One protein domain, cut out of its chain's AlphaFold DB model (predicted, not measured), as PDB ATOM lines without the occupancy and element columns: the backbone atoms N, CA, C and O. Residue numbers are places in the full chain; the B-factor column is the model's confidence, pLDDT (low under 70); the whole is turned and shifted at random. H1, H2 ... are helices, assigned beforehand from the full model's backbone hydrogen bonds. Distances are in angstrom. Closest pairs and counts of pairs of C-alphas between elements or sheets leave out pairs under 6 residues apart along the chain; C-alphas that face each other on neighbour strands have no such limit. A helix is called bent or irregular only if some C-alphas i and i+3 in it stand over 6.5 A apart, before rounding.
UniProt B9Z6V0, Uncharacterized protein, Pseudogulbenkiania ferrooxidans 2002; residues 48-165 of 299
ATOM      1  N   PHE A  48      21.759  48.667  14.246       64.56
ATOM      2  CA  PHE A  48      22.834  48.585  13.272       64.56
ATOM      3  C   PHE A  48      23.460  49.974  13.129       64.56
ATOM      4  O   PHE A  48      22.792  50.910  12.695       64.56
ATOM      5  N   PHE A  49      24.714  50.135  13.570       63.28
ATOM      6  CA  PHE A  49      25.371  51.450  13.694       63.28
ATOM      7  C   PHE A  49      24.519  52.491  14.443       63.28
ATOM      8  O   PHE A  49      24.348  53.619  13.995       63.28
ATOM      9  N   GLY A  50      23.932  52.094  15.576       57.19
ATOM     10  CA  GLY A  50      23.101  52.981  16.398       57.19
ATOM     11  C   GLY A  50      21.698  53.259  15.842       57.19
ATOM     12  O   GLY A  50      20.907  53.910  16.522       57.19
ATOM     13  N   VAL A  51      21.351  52.741  14.658       61.69
ATOM     14  CA  VAL A  51      19.996  52.832  14.095       61.69
ATOM     15  C   VAL A  51      19.192  51.595  14.503       61.69
ATOM     16  O   VAL A  51      19.619  50.487  14.178       61.69
ATOM     17  N   PRO A  52      18.045  51.732  15.192       64.00
ATOM     18  CA  PRO A  52      17.213  50.587  15.547       64.00
ATOM     19  C   PRO A  52      16.640  49.918  14.291       64.00
ATOM     20  O   PRO A  52      16.084  50.581  13.414       64.00
ATOM     21  N   LEU A  53      16.771  48.596  14.204       66.75
ATOM     22  CA  LEU A  53      16.102  47.777  13.198       66.75
ATOM     23  C   LEU A  53      14.701  47.413  13.708       66.75
ATOM     24  O   LEU A  53      14.508  46.368  14.330       66.75
ATOM     25  N   ASP A  54      13.723  48.288  13.467       61.03
ATOM     26  CA  ASP A  54      12.342  48.067  13.911       61.03
ATOM     27  C   ASP A  54      11.767  46.753  13.358       61.03
ATOM     28  O   ASP A  54      11.717  46.521  12.149       61.03
ATOM     29  N   GLY A  55      11.317  45.881  14.266       65.38
ATOM     30  CA  GLY A  55      10.663  44.611  13.935       65.38
ATOM     31  C   GLY A  55      11.588  43.493  13.443       65.38
ATOM     32  O   GLY A  55      11.090  42.403  13.156       65.38
ATOM     33  N   ALA A  56      12.904  43.718  13.358       73.25
ATOM     34  CA  ALA A  56      13.841  42.682  12.943       73.25
ATOM     35  C   ALA A  56      14.233  41.771  14.116       73.25
ATOM     36  O   ALA A  56      14.587  42.241  15.198       73.25
ATOM     37  N   SER A  57      14.222  40.454  13.899       82.25
ATOM     38  CA  SER A  57      14.789  39.510  14.867       82.25
ATOM     39  C   SER A  57      16.322  39.574  14.860       82.25
ATOM     40  O   SER A  57      16.936  39.932  13.853       82.25
ATOM     41  N   MET A  58      16.967  39.159  15.955       78.38
ATOM     42  CA  MET A  58      18.437  39.088  16.029       78.38
ATOM     43  C   MET A  58      19.034  38.243  14.887       78.38
ATOM     44  O   MET A  58      20.029  38.624  14.283       78.38
ATOM     45  N   GLN A  59      18.361  37.152  14.505       81.12
ATOM     46  CA  GLN A  59      18.764  36.314  13.368       81.12
ATOM     47  C   GLN A  59      18.680  37.056  12.025       81.12
ATOM     48  O   GLN A  59      19.532  36.870  11.158       81.12
ATOM     49  N   GLN A  60      17.669  37.910  11.832       77.44
ATOM     50  CA  GLN A  60      17.573  38.745  10.631       77.44
ATOM     51  C   GLN A  60      18.680  39.803  10.602       77.44
ATOM     52  O   GLN A  60      19.240  40.063   9.536       77.44
ATOM     53  N   ALA A  61      19.039  40.364  11.760       77.19
ATOM     54  CA  ALA A  61      20.151  41.299  11.880       77.19
ATOM     55  C   ALA A  61      21.498  40.624  11.556       77.19
ATOM     56  O   ALA A  61      22.262  41.140  10.743       77.19
ATOM     57  N   GLU A  62      21.764  39.429  12.091       84.50
ATOM     58  CA  GLU A  62      22.963  38.634  11.770       84.50
ATOM     59  C   GLU A  62      23.044  38.259  10.281       84.50
ATOM     60  O   GLU A  62      24.113  38.321   9.660       84.50
ATOM     61  N   HIS A  63      21.904  37.909   9.679       84.38
ATOM     62  CA  HIS A  63      21.821  37.629   8.250       84.38
ATOM     63  C   HIS A  63      22.120  38.881   7.414       84.38
ATOM     64  O   HIS A  63      22.889  38.812   6.453       84.38
ATOM     65  N   ALA A  64      21.564  40.036   7.788       81.94
ATOM     66  CA  ALA A  64      21.833  41.308   7.123       81.94
ATOM     67  C   ALA A  64      23.318  41.692   7.220       81.94
ATOM     68  O   ALA A  64      23.939  42.013   6.206       81.94
ATOM     69  N   VAL A  65      23.920  41.565   8.408       86.31
ATOM     70  CA  VAL A  65      25.358  41.783   8.634       86.31
ATOM     71  C   VAL A  65      26.198  40.867   7.737       86.31
ATOM     72  O   VAL A  65      27.175  41.311   7.131       86.31
ATOM     73  N   SER A  66      25.799  39.602   7.591       88.06
ATOM     74  CA  SER A  66      26.492  38.638   6.728       88.06
ATOM     75  C   SER A  66      26.388  38.995   5.243       88.06
ATOM     76  O   SER A  66      27.390  38.940   4.535       88.06
ATOM     77  N   GLN A  67      25.214  39.420   4.770       86.88
ATOM     78  CA  GLN A  67      25.041  39.889   3.390       86.88
ATOM     79  C   GLN A  67      25.877  41.139   3.102       86.88
ATOM     80  O   GLN A  67      26.508  41.230   2.047       86.88
ATOM     81  N   MET A  68      25.918  42.083   4.044       85.50
ATOM     82  CA  MET A  68      26.733  43.290   3.920       85.50
ATOM     83  C   MET A  68      28.223  42.961   3.868       85.50
ATOM     84  O   MET A  68      28.933  43.546   3.055       85.50
ATOM     85  N   ALA A  69      28.686  41.993   4.664       90.12
ATOM     86  CA  ALA A  69      30.064  41.518   4.605       90.12
ATOM     87  C   ALA A  69      30.422  40.955   3.218       90.12
ATOM     88  O   ALA A  69      31.469  41.302   2.682       90.12
ATOM     89  N   THR A  70      29.537  40.166   2.599       90.31
ATOM     90  CA  THR A  70      29.750  39.635   1.240       90.31
ATOM     91  C   THR A  70      29.812  40.745   0.184       90.31
ATOM     92  O   THR A  70      30.631  40.693  -0.735       90.31
ATOM     93  N   VAL A  71      28.955  41.767   0.297       89.81
ATOM     94  CA  VAL A  71      28.988  42.933  -0.605       89.81
ATOM     95  C   VAL A  71      30.287  43.715  -0.420       89.81
ATOM     96  O   VAL A  71      30.953  44.027  -1.404       89.81
ATOM     97  N   PHE A  72      30.678  43.972   0.829       93.69
ATOM     98  CA  PHE A  72      31.930  44.641   1.166       93.69
ATOM     99  C   PHE A  72      33.143  43.892   0.606       93.69
ATOM    100  O   PHE A  72      33.996  44.507  -0.030       93.69
ATOM    101  N   GLU A  73      33.204  42.572   0.790       94.81
ATOM    102  CA  GLU A  73      34.286  41.726   0.280       94.81
ATOM    103  C   GLU A  73      34.434  41.869  -1.237       94.81
ATOM    104  O   GLU A  73      35.517  42.175  -1.744       94.81
ATOM    105  N   ARG A  74      33.319  41.726  -1.963       94.06
ATOM    106  CA  ARG A  74      33.274  41.872  -3.419       94.06
ATOM    107  C   ARG A  74      33.748  43.254  -3.861       94.06
ATOM    108  O   ARG A  74      34.530  43.353  -4.805       94.06
ATOM    109  N   ASP A  75      33.278  44.311  -3.209       92.50
ATOM    110  CA  ASP A  75      33.608  45.683  -3.587       92.50
ATOM    111  C   ASP A  75      35.089  45.990  -3.290       92.50
ATOM    112  O   ASP A  75      35.790  46.554  -4.130       92.50
ATOM    113  N   MET A  76      35.621  45.546  -2.147       94.62
ATOM    114  CA  MET A  76      37.043  45.702  -1.810       94.62
ATOM    115  C   MET A  76      37.960  44.887  -2.732       94.62
ATOM    116  O   MET A  76      39.052  45.354  -3.078       94.62
ATOM    117  N   ALA A  77      37.506  43.722  -3.204       92.00
ATOM    118  CA  ALA A  77      38.214  42.935  -4.209       92.00
ATOM    119  C   ALA A  77      38.327  43.680  -5.554       92.00
ATOM    120  O   ALA A  77      39.378  43.626  -6.196       92.00
ATOM    121  N   GLN A  78      37.304  44.447  -5.963       92.81
ATOM    122  CA  GLN A  78      37.374  45.288  -7.171       92.81
ATOM    123  C   GLN A  78      38.461  46.367  -7.063       92.81
ATOM    124  O   GLN A  78      39.146  46.661  -8.046       92.81
ATOM    125  N   TYR A  79      38.678  46.910  -5.862       93.00
ATOM    126  CA  TYR A  79      39.760  47.861  -5.584       93.00
ATOM    127  C   TYR A  79      41.138  47.207  -5.403       93.00
ATOM    128  O   TYR A  79      42.128  47.927  -5.245       93.00
ATOM    129  N   ARG A  80      41.219  45.869  -5.486       95.81
ATOM    130  CA  ARG A  80      42.444  45.067  -5.337       95.81
ATOM    131  C   ARG A  80      43.145  45.274  -3.994       95.81
ATOM    132  O   ARG A  80      44.371  45.354  -3.941       95.81
ATOM    133  N   PHE A  81      42.372  45.402  -2.921       96.50
ATOM    134  CA  PHE A  81      42.934  45.371  -1.575       96.50
ATOM    135  C   PHE A  81      43.308  43.943  -1.165       96.50
ATOM    136  O   PHE A  81      42.754  42.975  -1.683       96.50
ATOM    137  N   ASP A  82      44.258  43.819  -0.238       96.75
ATOM    138  CA  ASP A  82      44.715  42.517   0.241       96.75
ATOM    139  C   ASP A  82      43.598  41.788   1.001       96.75
ATOM    140  O   ASP A  82      42.985  42.358   1.906       96.75
ATOM    141  N   GLY A  83      43.372  40.511   0.676       95.12
ATOM    142  CA  GLY A  83      42.277  39.720   1.254       95.12
ATOM    143  C   GLY A  83      42.305  39.667   2.784       95.12
ATOM    144  O   GLY A  83      41.285  39.871   3.425       95.12
ATOM    145  N   TRP A  84      43.488  39.543   3.388       97.12
ATOM    146  CA  TRP A  84      43.618  39.484   4.847       97.12
ATOM    147  C   TRP A  84      43.184  40.781   5.561       97.12
ATOM    148  O   TRP A  84      42.710  40.728   6.695       97.12
ATOM    149  N   LEU A  85      43.313  41.950   4.914       96.88
ATOM    150  CA  LEU A  85      42.810  43.223   5.451       96.88
ATOM    151  C   LEU A  85      41.286  43.297   5.361       96.88
ATOM    152  O   LEU A  85      40.632  43.795   6.280       96.88
ATOM    153  N   VAL A  86      40.733  42.792   4.257       96.56
ATOM    154  CA  VAL A  86      39.287  42.676   4.044       96.56
ATOM    155  C   VAL A  86      38.682  41.745   5.094       96.56
ATOM    156  O   VAL A  86      37.737  42.140   5.775       96.56
ATOM    157  N   ASP A  87      39.298  40.586   5.325       95.94
ATOM    158  CA  ASP A  87      38.889  39.629   6.354       95.94
ATOM    159  C   ASP A  87      38.958  40.238   7.758       95.94
ATOM    160  O   ASP A  87      38.033  40.084   8.557       95.94
ATOM    161  N   ALA A  88      40.025  40.983   8.071       96.31
ATOM    162  CA  ALA A  88      40.165  41.660   9.358       96.31
ATOM    163  C   ALA A  88      39.049  42.692   9.601       96.31
ATOM    164  O   ALA A  88      38.539  42.782  10.724       96.31
ATOM    165  N   ALA A  89      38.653  43.438   8.566       95.69
ATOM    166  CA  ALA A  89      37.553  44.397   8.631       95.69
ATOM    167  C   ALA A  89      36.187  43.700   8.758       95.69
ATOM    168  O   ALA A  89      35.379  44.098   9.597       95.69
ATOM    169  N   ILE A  90      35.948  42.630   7.991       94.25
ATOM    170  CA  ILE A  90      34.718  41.827   8.066       94.25
ATOM    171  C   ILE A  90      34.558  41.198   9.448       94.25
ATOM    172  O   ILE A  90      33.466  41.232  10.015       94.25
ATOM    173  N   ASN A  91      35.634  40.647  10.008       94.75
ATOM    174  CA  ASN A  91      35.602  40.047  11.338       94.75
ATOM    175  C   ASN A  91      35.262  41.089  12.402       94.75
ATOM    176  O   ASN A  91      34.394  40.843  13.236       94.75
ATOM    177  N   TRP A  92      35.865  42.281  12.332       94.00
ATOM    178  CA  TRP A  92      35.486  43.374  13.227       94.00
ATOM    179  C   TRP A  92      34.005  43.732  13.080       94.00
ATOM    180  O   TRP A  92      33.305  43.850  14.084       94.00
ATOM    181  N   PHE A  93      33.516  43.850  11.844       89.81
ATOM    182  CA  PHE A  93      32.131  44.203  11.554       89.81
ATOM    183  C   PHE A  93      31.151  43.168  12.115       89.81
ATOM    184  O   PHE A  93      30.231  43.527  12.837       89.81
ATOM    185  N   LYS A  94      31.385  41.874  11.880       89.56
ATOM    186  CA  LYS A  94      30.541  40.795  12.417       89.56
ATOM    187  C   LYS A  94      30.513  40.777  13.945       89.56
ATOM    188  O   LYS A  94      29.460  40.538  14.523       89.56
ATOM    189  N   SER A  95      31.647  41.046  14.592       89.38
ATOM    190  CA  SER A  95      31.743  41.027  16.053       89.38
ATOM    191  C   SER A  95      31.180  42.276  16.730       89.38
ATOM    192  O   SER A  95      30.771  42.186  17.880       89.38
ATOM    193  N   ASN A  96      31.171  43.432  16.057       88.12
ATOM    194  CA  ASN A  96      30.869  44.716  16.701       88.12
ATOM    195  C   ASN A  96      29.638  45.439  16.125       88.12
ATOM    196  O   ASN A  96      29.164  46.375  16.755       88.12
ATOM    197  N   ALA A  97      29.091  45.030  14.973       80.81
ATOM    198  CA  ALA A  97      27.972  45.739  14.335       80.81
ATOM    199  C   ALA A  97      26.667  45.708  15.145       80.81
ATOM    200  O   ALA A  97      25.846  46.610  14.993       80.81
ATOM    201  N   LEU A  98      26.478  44.677  15.976       79.50
ATOM    202  CA  LEU A  98      25.261  44.458  16.768       79.50
ATOM    203  C   LEU A  98      25.443  44.766  18.260       79.50
ATOM    204  O   LEU A  98      24.492  44.631  19.026       79.50
ATOM    205  N   LEU A  99      26.651  45.144  18.687       80.44
ATOM    206  CA  LEU A  99      26.957  45.402  20.092       80.44
ATOM    207  C   LEU A  99      27.093  46.910  20.343       80.44
ATOM    208  O   LEU A  99      27.682  47.612  19.516       80.44
ATOM    209  N   PRO A 100      26.606  47.425  21.487       72.69
ATOM    210  CA  PRO A 100      26.881  48.797  21.880       72.69
ATOM    211  C   PRO A 100      28.385  48.950  22.134       72.69
ATOM    212  O   PRO A 100      28.958  48.300  23.010       72.69
ATOM    213  N   ILE A 101      29.037  49.804  21.347       78.81
ATOM    214  CA  ILE A 101      30.460  50.097  21.509       78.81
ATOM    215  C   ILE A 101      30.592  51.167  22.590       78.81
ATOM    216  O   ILE A 101      30.060  52.267  22.455       78.81
ATOM    217  N   GLY A 102      31.288  50.826  23.674       80.56
ATOM    218  CA  GLY A 102      31.584  51.765  24.750       80.56
ATOM    219  C   GLY A 102      32.509  52.911  24.311       80.56
ATOM    220  O   GLY A 102      33.123  52.852  23.237       80.56
ATOM    221  N   PRO A 103      32.657  53.948  25.155       84.44
ATOM    222  CA  PRO A 103      33.486  55.110  24.852       84.44
ATOM    223  C   PRO A 103      34.917  54.683  24.509       84.44
ATOM    224  O   PRO A 103      35.598  54.043  25.312       84.44
ATOM    225  N   THR A 104      35.379  55.030  23.307       87.81
ATOM    226  CA  THR A 104      36.658  54.550  22.773       87.81
ATOM    227  C   THR A 104      37.582  55.715  22.433       87.81
ATOM    228  O   THR A 104      37.306  56.536  21.555       87.81
ATOM    229  N   SER A 105      38.738  55.753  23.100       90.44
ATOM    230  CA  SER A 105      39.790  56.731  22.806       90.44
ATOM    231  C   SER A 105      40.541  56.368  21.514       90.44
ATOM    232  O   SER A 105      40.831  55.187  21.286       90.44
ATOM    233  N   PRO A 106      40.891  57.348  20.662       91.00
ATOM    234  CA  PRO A 106      41.628  57.091  19.430       91.00
ATOM    235  C   PRO A 106      43.073  56.674  19.738       91.00
ATOM    236  O   PRO A 106      43.823  57.395  20.391       91.00
ATOM    237  N   ASN A 107      43.468  55.510  19.232       93.44
ATOM    238  CA  ASN A 107      44.809  54.931  19.296       93.44
ATOM    239  C   ASN A 107      45.271  54.538  17.879       93.44
ATOM    240  O   ASN A 107      45.678  53.408  17.604       93.44
ATOM    241  N   HIS A 108      45.121  55.475  16.944       93.88
ATOM    242  CA  HIS A 108      45.489  55.321  15.543       93.88
ATOM    243  C   HIS A 108      46.006  56.648  14.978       93.88
ATOM    244  O   HIS A 108      45.613  57.724  15.422       93.88
ATOM    245  N   ASN A 109      46.811  56.581  13.917       94.25
ATOM    246  CA  ASN A 109      47.376  57.766  13.255       94.25
ATOM    247  C   ASN A 109      46.698  58.097  11.912       94.25
ATOM    248  O   ASN A 109      47.249  58.840  11.098       94.25
ATOM    249  N   TYR A 110      45.513  57.532  11.652       95.50
ATOM    250  CA  TYR A 110      44.800  57.760  10.398       95.50
ATOM    251  C   TYR A 110      44.291  59.196  10.248       95.50
ATOM    252  O   TYR A 110      43.746  59.791  11.177       95.50
ATOM    253  N   ARG A 111      44.410  59.740   9.034       92.12
ATOM    254  CA  ARG A 111      43.896  61.071   8.678       92.12
ATOM    255  C   ARG A 111      42.451  60.972   8.189       92.12
ATOM    256  O   ARG A 111      42.204  60.429   7.113       92.12
ATOM    257  N   LEU A 112      41.507  61.535   8.938       87.75
ATOM    258  CA  LEU A 112      40.065  61.475   8.639       87.75
ATOM    259  C   LEU A 112      39.523  62.731   7.932       87.75
ATOM    260  O   LEU A 112      38.326  63.006   7.968       87.75
ATOM    261  N   HIS A 113      40.389  63.526   7.296       81.38
ATOM    262  CA  HIS A 113      39.956  64.733   6.589       81.38
ATOM    263  C   HIS A 113      38.918  64.402   5.508       81.38
ATOM    264  O   HIS A 113      39.133  63.516   4.686       81.38
ATOM    265  N   GLY A 114      37.800  65.134   5.515       77.75
ATOM    266  CA  GLY A 114      36.693  64.948   4.570       77.75
ATOM    267  C   GLY A 114      35.589  64.008   5.057       77.75
ATOM    268  O   GLY A 114      34.495  64.040   4.500       77.75
ATOM    269  N   PHE A 115      35.817  63.247   6.129       81.00
ATOM    270  CA  PHE A 115      34.780  62.427   6.745       81.00
ATOM    271  C   PHE A 115      34.121  63.180   7.903       81.00
ATOM    272  O   PHE A 115      34.796  63.726   8.776       81.00
ATOM    273  N   ARG A 116      32.787  63.231   7.902       77.00
ATOM    274  CA  ARG A 116      31.986  63.768   9.004       77.00
ATOM    275  C   ARG A 116      31.092  62.653   9.519       77.00
ATOM    276  O   ARG A 116      30.249  62.169   8.773       77.00
ATOM    277  N   PHE A 117      31.293  62.278  10.774       78.00
ATOM    278  CA  PHE A 117      30.482  61.278  11.458       78.00
ATOM    279  C   PHE A 117      29.617  61.962  12.524       78.00
ATOM    280  O   PHE A 117      30.110  62.888  13.191       78.00
ATOM    281  N   PRO A 118      28.354  61.540  12.695       74.69
ATOM    282  CA  PRO A 118      27.538  61.901  13.847       74.69
ATOM    283  C   PRO A 118      28.274  61.634  15.164       74.69
ATOM    284  O   PRO A 118      29.140  60.764  15.242       74.69
ATOM    285  N   ALA A 119      27.939  62.384  16.217       74.75
ATOM    286  CA  ALA A 119      28.552  62.182  17.530       74.75
ATOM    287  C   ALA A 119      28.291  60.770  18.085       74.75
ATOM    288  O   ALA A 119      29.177  60.219  18.729       74.75
ATOM    289  N   SER A 120      27.129  60.188  17.766       76.50
ATOM    290  CA  SER A 120      26.731  58.819  18.121       76.50
ATOM    291  C   SER A 120      27.654  57.741  17.554       76.50
ATOM    292  O   SER A 120      27.822  56.697  18.170       76.50
ATOM    293  N   ASP A 121      28.285  58.002  16.410       80.12
ATOM    294  CA  ASP A 121      29.009  56.972  15.656       80.12
ATOM    295  C   ASP A 121      30.518  57.035  15.920       80.12
ATOM    296  O   ASP A 121      31.283  56.191  15.451       80.12
ATOM    297  N   ARG A 122      30.978  58.050  16.664       84.00
ATOM    298  CA  ARG A 122      32.408  58.314  16.881       84.00
ATOM    299  C   ARG A 122      33.117  57.164  17.573       84.00
ATOM    300  O   ARG A 122      34.218  56.815  17.158       84.00
ATOM    301  N   ASP A 123      32.502  56.579  18.593       86.38
ATOM    302  CA  ASP A 123      33.108  55.481  19.347       86.38
ATOM    303  C   ASP A 123      33.230  54.218  18.492       86.38
ATOM    304  O   ASP A 123      34.284  53.579  18.473       86.38
ATOM    305  N   ALA A 124      32.205  53.925  17.688       87.44
ATOM    306  CA  ALA A 124      32.229  52.825  16.734       87.44
ATOM    307  C   ALA A 124      33.325  53.003  15.678       87.44
ATOM    308  O   ALA A 124      34.119  52.091  15.430       87.44
ATOM    309  N   VAL A 125      33.416  54.204  15.101       89.94
ATOM    310  CA  VAL A 125      34.451  54.546  14.122       89.94
ATOM    311  C   VAL A 125      35.841  54.460  14.756       89.94
ATOM    312  O   VAL A 125      36.725  53.829  14.184       89.94
ATOM    313  N   ASN A 126      36.051  55.010  15.953       91.38
ATOM    314  CA  ASN A 126      37.342  54.933  16.642       91.38
ATOM    315  C   ASN A 126      37.734  53.487  16.972       91.38
ATOM    316  O   ASN A 126      38.894  53.117  16.795       91.38
ATOM    317  N   SER A 127      36.784  52.653  17.407       93.56
ATOM    318  CA  SER A 127      37.014  51.225  17.656       93.56
ATOM    319  C   SER A 127      37.465  50.495  16.387       93.56
ATOM    320  O   SER A 127      38.482  49.794  16.407       93.56
ATOM    321  N   PHE A 128      36.794  50.739  15.256       94.44
ATOM    322  CA  PHE A 128      37.196  50.198  13.958       94.44
ATOM    323  C   PHE A 128      38.607  50.644  13.567       94.44
ATOM    324  O   PHE A 128      39.455  49.832  13.204       94.44
ATOM    325  N   LEU A 129      38.890  51.940  13.676       95.44
ATOM    326  CA  LEU A 129      40.186  52.497  13.306       95.44
ATOM    327  C   LEU A 129      41.315  51.968  14.197       95.44
ATOM    328  O   LEU A 129      42.391  51.649  13.697       95.44
ATOM    329  N   ASN A 130      41.067  51.798  15.493       96.19
ATOM    330  CA  ASN A 130      42.010  51.166  16.412       96.19
ATOM    331  C   ASN A 130      42.290  49.712  16.017       96.19
ATOM    332  O   ASN A 130      43.445  49.283  16.019       96.19
ATOM    333  N   HIS A 131      41.255  48.957  15.645       96.25
ATOM    334  CA  HIS A 131      41.407  47.587  15.156       96.25
ATOM    335  C   HIS A 131      42.246  47.535  13.877       96.25
ATOM    336  O   HIS A 131      43.229  46.796  13.810       96.25
ATOM    337  N   MET A 132      41.941  48.394  12.903       97.44
ATOM    338  CA  MET A 132      42.697  48.464  11.652       97.44
ATOM    339  C   MET A 132      44.150  48.910  11.872       97.44
ATOM    340  O   MET A 132      45.049  48.465  11.165       97.44
ATOM    341  N   ALA A 133      44.414  49.776  12.853       96.75
ATOM    342  CA  ALA A 133      45.775  50.167  13.228       96.75
ATOM    343  C   ALA A 133      46.582  48.990  13.798       96.75
ATOM    344  O   ALA A 133      47.743  48.828  13.433       96.75
ATOM    345  N   ARG A 134      45.972  48.130  14.627       96.81
ATOM    346  CA  ARG A 134      46.639  46.939  15.195       96.81
ATOM    347  C   ARG A 134      47.081  45.944  14.129       96.81
ATOM    348  O   ARG A 134      48.115  45.304  14.284       96.81
ATOM    349  N   VAL A 135      46.315  45.835  13.048       96.94
ATOM    350  CA  VAL A 135      46.655  44.978  11.905       96.94
ATOM    351  C   VAL A 135      47.516  45.700  10.860       96.94
ATOM    352  O   VAL A 135      47.720  45.172   9.778       96.94
ATOM    353  N   ASN A 136      48.053  46.887  11.169       96.81
ATOM    354  CA  ASN A 136      48.892  47.696  10.274       96.81
ATOM    355  C   ASN A 136      48.238  48.016   8.919       96.81
ATOM    356  O   ASN A 136      48.909  48.042   7.884       96.81
ATOM    357  N   ALA A 137      46.928  48.266   8.904       97.06
ATOM    358  CA  ALA A 137      46.242  48.611   7.669       97.06
ATOM    359  C   ALA A 137      46.758  49.942   7.091       97.06
ATOM    360  O   ALA A 137      46.993  50.908   7.821       97.06
ATOM    361  N   PRO A 138      46.918  50.053   5.766       97.06
ATOM    362  CA  PRO A 138      47.333  51.304   5.159       97.06
ATOM    363  C   PRO A 138      46.193  52.329   5.198       97.06
ATOM    364  O   PRO A 138      45.017  52.000   5.034       97.06
ATOM    365  N   GLN A 139      46.556  53.611   5.297       96.06
ATOM    366  CA  GLN A 139      45.628  54.753   5.264       96.06
ATOM    367  C   GLN A 139      44.597  54.659   4.127       96.06
ATOM    368  O   GLN A 139      43.421  54.956   4.325       96.06
ATOM    369  N   ARG A 140      45.036  54.242   2.933       95.38
ATOM    370  CA  ARG A 140      44.174  54.131   1.748       95.38
ATOM    371  C   ARG A 140      43.064  53.094   1.930       95.38
ATOM    372  O   ARG A 140      41.946  53.345   1.493       95.38
ATOM    373  N   PHE A 141      43.367  51.961   2.563       96.50
ATOM    374  CA  PHE A 141      42.375  50.922   2.835       96.50
ATOM    375  C   PHE A 141      41.318  51.446   3.803       96.50
ATOM    376  O   PHE A 141      40.128  51.422   3.509       96.50
ATOM    377  N   VAL A 142      41.763  52.043   4.907       95.00
ATOM    378  CA  VAL A 142      40.871  52.616   5.918       95.00
ATOM    379  C   VAL A 142      39.955  53.691   5.333       95.00
ATOM    380  O   VAL A 142      38.756  53.689   5.597       95.00
ATOM    381  N   GLN A 143      40.483  54.582   4.489       93.38
ATOM    382  CA  GLN A 143      39.662  55.580   3.798       93.38
ATOM    383  C   GLN A 143      38.624  54.946   2.869       93.38
ATOM    384  O   GLN A 143      37.498  55.436   2.814       93.38
ATOM    385  N   ALA A 144      38.975  53.865   2.166       92.56
ATOM    386  CA  ALA A 144      38.030  53.138   1.327       92.56
ATOM    387  C   ALA A 144      36.914  52.494   2.163       92.56
ATOM    388  O   ALA A 144      35.746  52.617   1.798       92.56
ATOM    389  N   CYS A 145      37.237  51.898   3.316       92.38
ATOM    390  CA  CYS A 145      36.234  51.350   4.232       92.38
ATOM    391  C   CYS A 145      35.280  52.432   4.751       92.38
ATOM    392  O   CYS A 145      34.066  52.264   4.687       92.38
ATOM    393  N   LEU A 146      35.811  53.567   5.216       90.25
ATOM    394  CA  LEU A 146      34.987  54.673   5.716       90.25
ATOM    395  C   LEU A 146      34.108  55.286   4.621       90.25
ATOM    396  O   LEU A 146      32.965  55.662   4.878       90.25
ATOM    397  N   TRP A 147      34.629  55.386   3.397       89.06
ATOM    398  CA  TRP A 147      33.857  55.849   2.249       89.06
ATOM    399  C   TRP A 147      32.728  54.879   1.902       89.06
ATOM    400  O   TRP A 147      31.598  55.318   1.699       89.06
ATOM    401  N   TRP A 148      33.012  53.574   1.904       88.25
ATOM    402  CA  TRP A 148      32.021  52.531   1.647       88.25
ATOM    403  C   TRP A 148      30.899  52.536   2.697       88.25
ATOM    404  O   TRP A 148      29.724  52.506   2.339       88.25
ATOM    405  N   ILE A 149      31.235  52.685   3.985       84.31
ATOM    406  CA  ILE A 149      30.241  52.796   5.066       84.31
ATOM    407  C   ILE A 149      29.359  54.042   4.876       84.31
ATOM    408  O   ILE A 149      28.139  53.968   5.011       84.31
ATOM    409  N   ASN A 150      29.949  55.184   4.509       81.19
ATOM    410  CA  ASN A 150      29.192  56.414   4.255       81.19
ATOM    411  C   ASN A 150      28.256  56.273   3.035       81.19
ATOM    412  O   ASN A 150      27.101  56.690   3.088       81.19
ATOM    413  N   GLN A 151      28.719  55.622   1.963       80.62
ATOM    414  CA  GLN A 151      27.892  55.279   0.797       80.62
ATOM    415  C   GLN A 151      26.687  54.412   1.177       80.62
ATOM    416  O   GLN A 151      25.572  54.697   0.740       80.62
ATOM    417  N   LEU A 152      26.887  53.397   2.021       74.50
ATOM    418  CA  LEU A 152      25.807  52.526   2.487       74.50
ATOM    419  C   LEU A 152      24.766  53.308   3.302       74.50
ATOM    420  O   LEU A 152      23.568  53.171   3.057       74.50
ATOM    421  N   GLY A 153      25.212  54.197   4.197       69.38
ATOM    422  CA  GLY A 153      24.319  55.081   4.952       69.38
ATOM    423  C   GLY A 153      23.496  56.019   4.056       69.38
ATOM    424  O   GLY A 153      22.292  56.178   4.261       69.38
ATOM    425  N   GLN A 154      24.105  56.589   3.011       69.19
ATOM    426  CA  GLN A 154      23.398  57.440   2.043       69.19
ATOM    427  C   GLN A 154      22.378  56.663   1.200       69.19
ATOM    428  O   GLN A 154      21.279  57.165   0.948       69.19
ATOM    429  N   GLN A 155      22.695  55.432   0.786       65.88
ATOM    430  CA  GLN A 155      21.740  54.581   0.070       65.88
ATOM    431  C   GLN A 155      20.545  54.199   0.949       65.88
ATOM    432  O   GLN A 155      19.413  54.258   0.473       65.88
ATOM    433  N   GLN A 156      20.762  53.890   2.232       61.78
ATOM    434  CA  GLN A 156      19.666  53.606   3.164       61.78
ATOM    435  C   GLN A 156      18.765  54.824   3.391       61.78
ATOM    436  O   GLN A 156      17.542  54.700   3.328       61.78
ATOM    437  N   GLN A 157      19.341  56.017   3.567       58.38
ATOM    438  CA  GLN A 157      18.553  57.251   3.662       58.38
ATOM    439  C   GLN A 157      17.761  57.522   2.376       58.38
ATOM    440  O   GLN A 157      16.609  57.948   2.441       58.38
ATOM    441  N   THR A 158      18.335  57.233   1.207       55.06
ATOM    442  CA  THR A 158      17.643  57.390  -0.082       55.06
ATOM    443  C   THR A 158      16.504  56.373  -0.238       55.06
ATOM    444  O   THR A 158      15.425  56.736  -0.700       55.06
ATOM    445  N   GLN A 159      16.686  55.129   0.218       51.06
ATOM    446  CA  GLN A 159      15.634  54.107   0.212       51.06
ATOM    447  C   GLN A 159      14.497  54.412   1.195       51.06
ATOM    448  O   GLN A 159      13.341  54.191   0.847       51.06
ATOM    449  N   GLN A 160      14.777  54.987   2.369       48.97
ATOM    450  CA  GLN A 160      13.719  55.456   3.275       48.97
ATOM    451  C   GLN A 160      12.902  56.605   2.663       48.97
ATOM    452  O   GLN A 160      11.684  56.649   2.829       48.97
ATOM    453  N   HIS A 161      13.531  57.494   1.886       46.47
ATOM    454  CA  HIS A 161      12.798  58.522   1.139       46.47
ATOM    455  C   HIS A 161      12.011  57.941  -0.055       46.47
ATOM    456  O   HIS A 161      10.930  58.438  -0.363       46.47
ATOM    457  N   GLN A 162      12.492  56.868  -0.696       41.16
ATOM    458  CA  GLN A 162      11.802  56.204  -1.815       41.16
ATOM    459  C   GLN A 162      10.679  55.246  -1.387       41.16
ATOM    460  O   GLN A 162       9.703  55.096  -2.119       41.16
ATOM    461  N   GLN A 163      10.736  54.647  -0.193       43.41
ATOM    462  CA  GLN A 163       9.620  53.857   0.348       43.41
ATOM    463  C   GLN A 163       8.372  54.707   0.630       43.41
ATOM    464  O   GLN A 163       7.265  54.178   0.669       43.41
ATOM    465  N   HIS A 164       8.516  56.030   0.737       45.56
ATOM    466  CA  HIS A 164       7.384  56.957   0.751       45.56
ATOM    467  C   HIS A 164       6.914  57.408  -0.646       45.56
ATOM    468  O   HIS A 164       5.927  58.132  -0.724       45.56
ATOM    469  N   GLN A 165       7.563  56.980  -1.737       45.62
ATOM    470  CA  GLN A 165       7.228  57.398  -3.110       45.62
ATOM    471  C   GLN A 165       6.755  56.276  -4.048       45.62
ATOM    472  O   GLN A 165       6.262  56.585  -5.127       45.62
TER     473      GLN A 165
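This is residues 48 to 165 of the 299 residues of an uncharacterized protein of Pseudogulbenkiania ferrooxidans 2002 (UniProt B9Z6V0). The long helix H4 crosses H1 of a helical hairpin made of H1 and H2, while the shorter H3 packs with its residues 128 to 132 on H2. The long link from H2 to H3, residues 97 to 118, loops round H3, and residues 154 to 165, of which 154 to 163 belong to H4, stick out past the body. The printed part has 118 residues with four named helices, H1 to H4 in order, and no named strand; the class is all helix. It is compact, with a radius of gyration of the C-alphas of 14.5 A, and spans 42 by 33 by 29 A.

H4, residues 139 to 163, is 36.4 A long and ends at C-alpha 163 (9.620, 53.857, 0.348). H1, residues 58 to 78, is 30.6 A long and begins at C-alpha 58 (18.437, 39.088, 16.029). H2 holds residues 83 to 96, 19.8 A. H3 holds residues 119 to 134, 23.8 A; it is irregular, with C-alphas 120 and 123 7.3 A apart.

H4 is close to but not clearly touching H1, closest at the C-alphas of Phe 72 and Trp 148, 7.9 A, a steep tilt of 54 degrees. H4 and H3 are also close but not clearly touching, closest at C-alphas 142 and 132, 7.3 A. H2 and H4 are near each other, with 7 pairs of C-alphas within 10 A. H1 and H2 touch as a hairpin, closest at the C-alphas of Ala 69 and Ile 90, 5.8 A, a shallow tilt of 20 degrees. H2 and H3, also a hairpin, touch through residues 88 to 92 and 128 to 132 alone, closest at C-alphas 92 and 128, 7.1 A. H1 and H3 are apart. Every O i to N i+4 pair is within hydrogen-bond range in H1, H2 and H4; in H3, 10 of 12 are.

The C-alphas farthest apart, of Asn 136 and Gln 165, are 44.8 A apart. The printed part has no cut. The link from H2 to H3 is long; the other two are tight. The pLDDT is under 70 at residues 48 to 55 and 153 to 165.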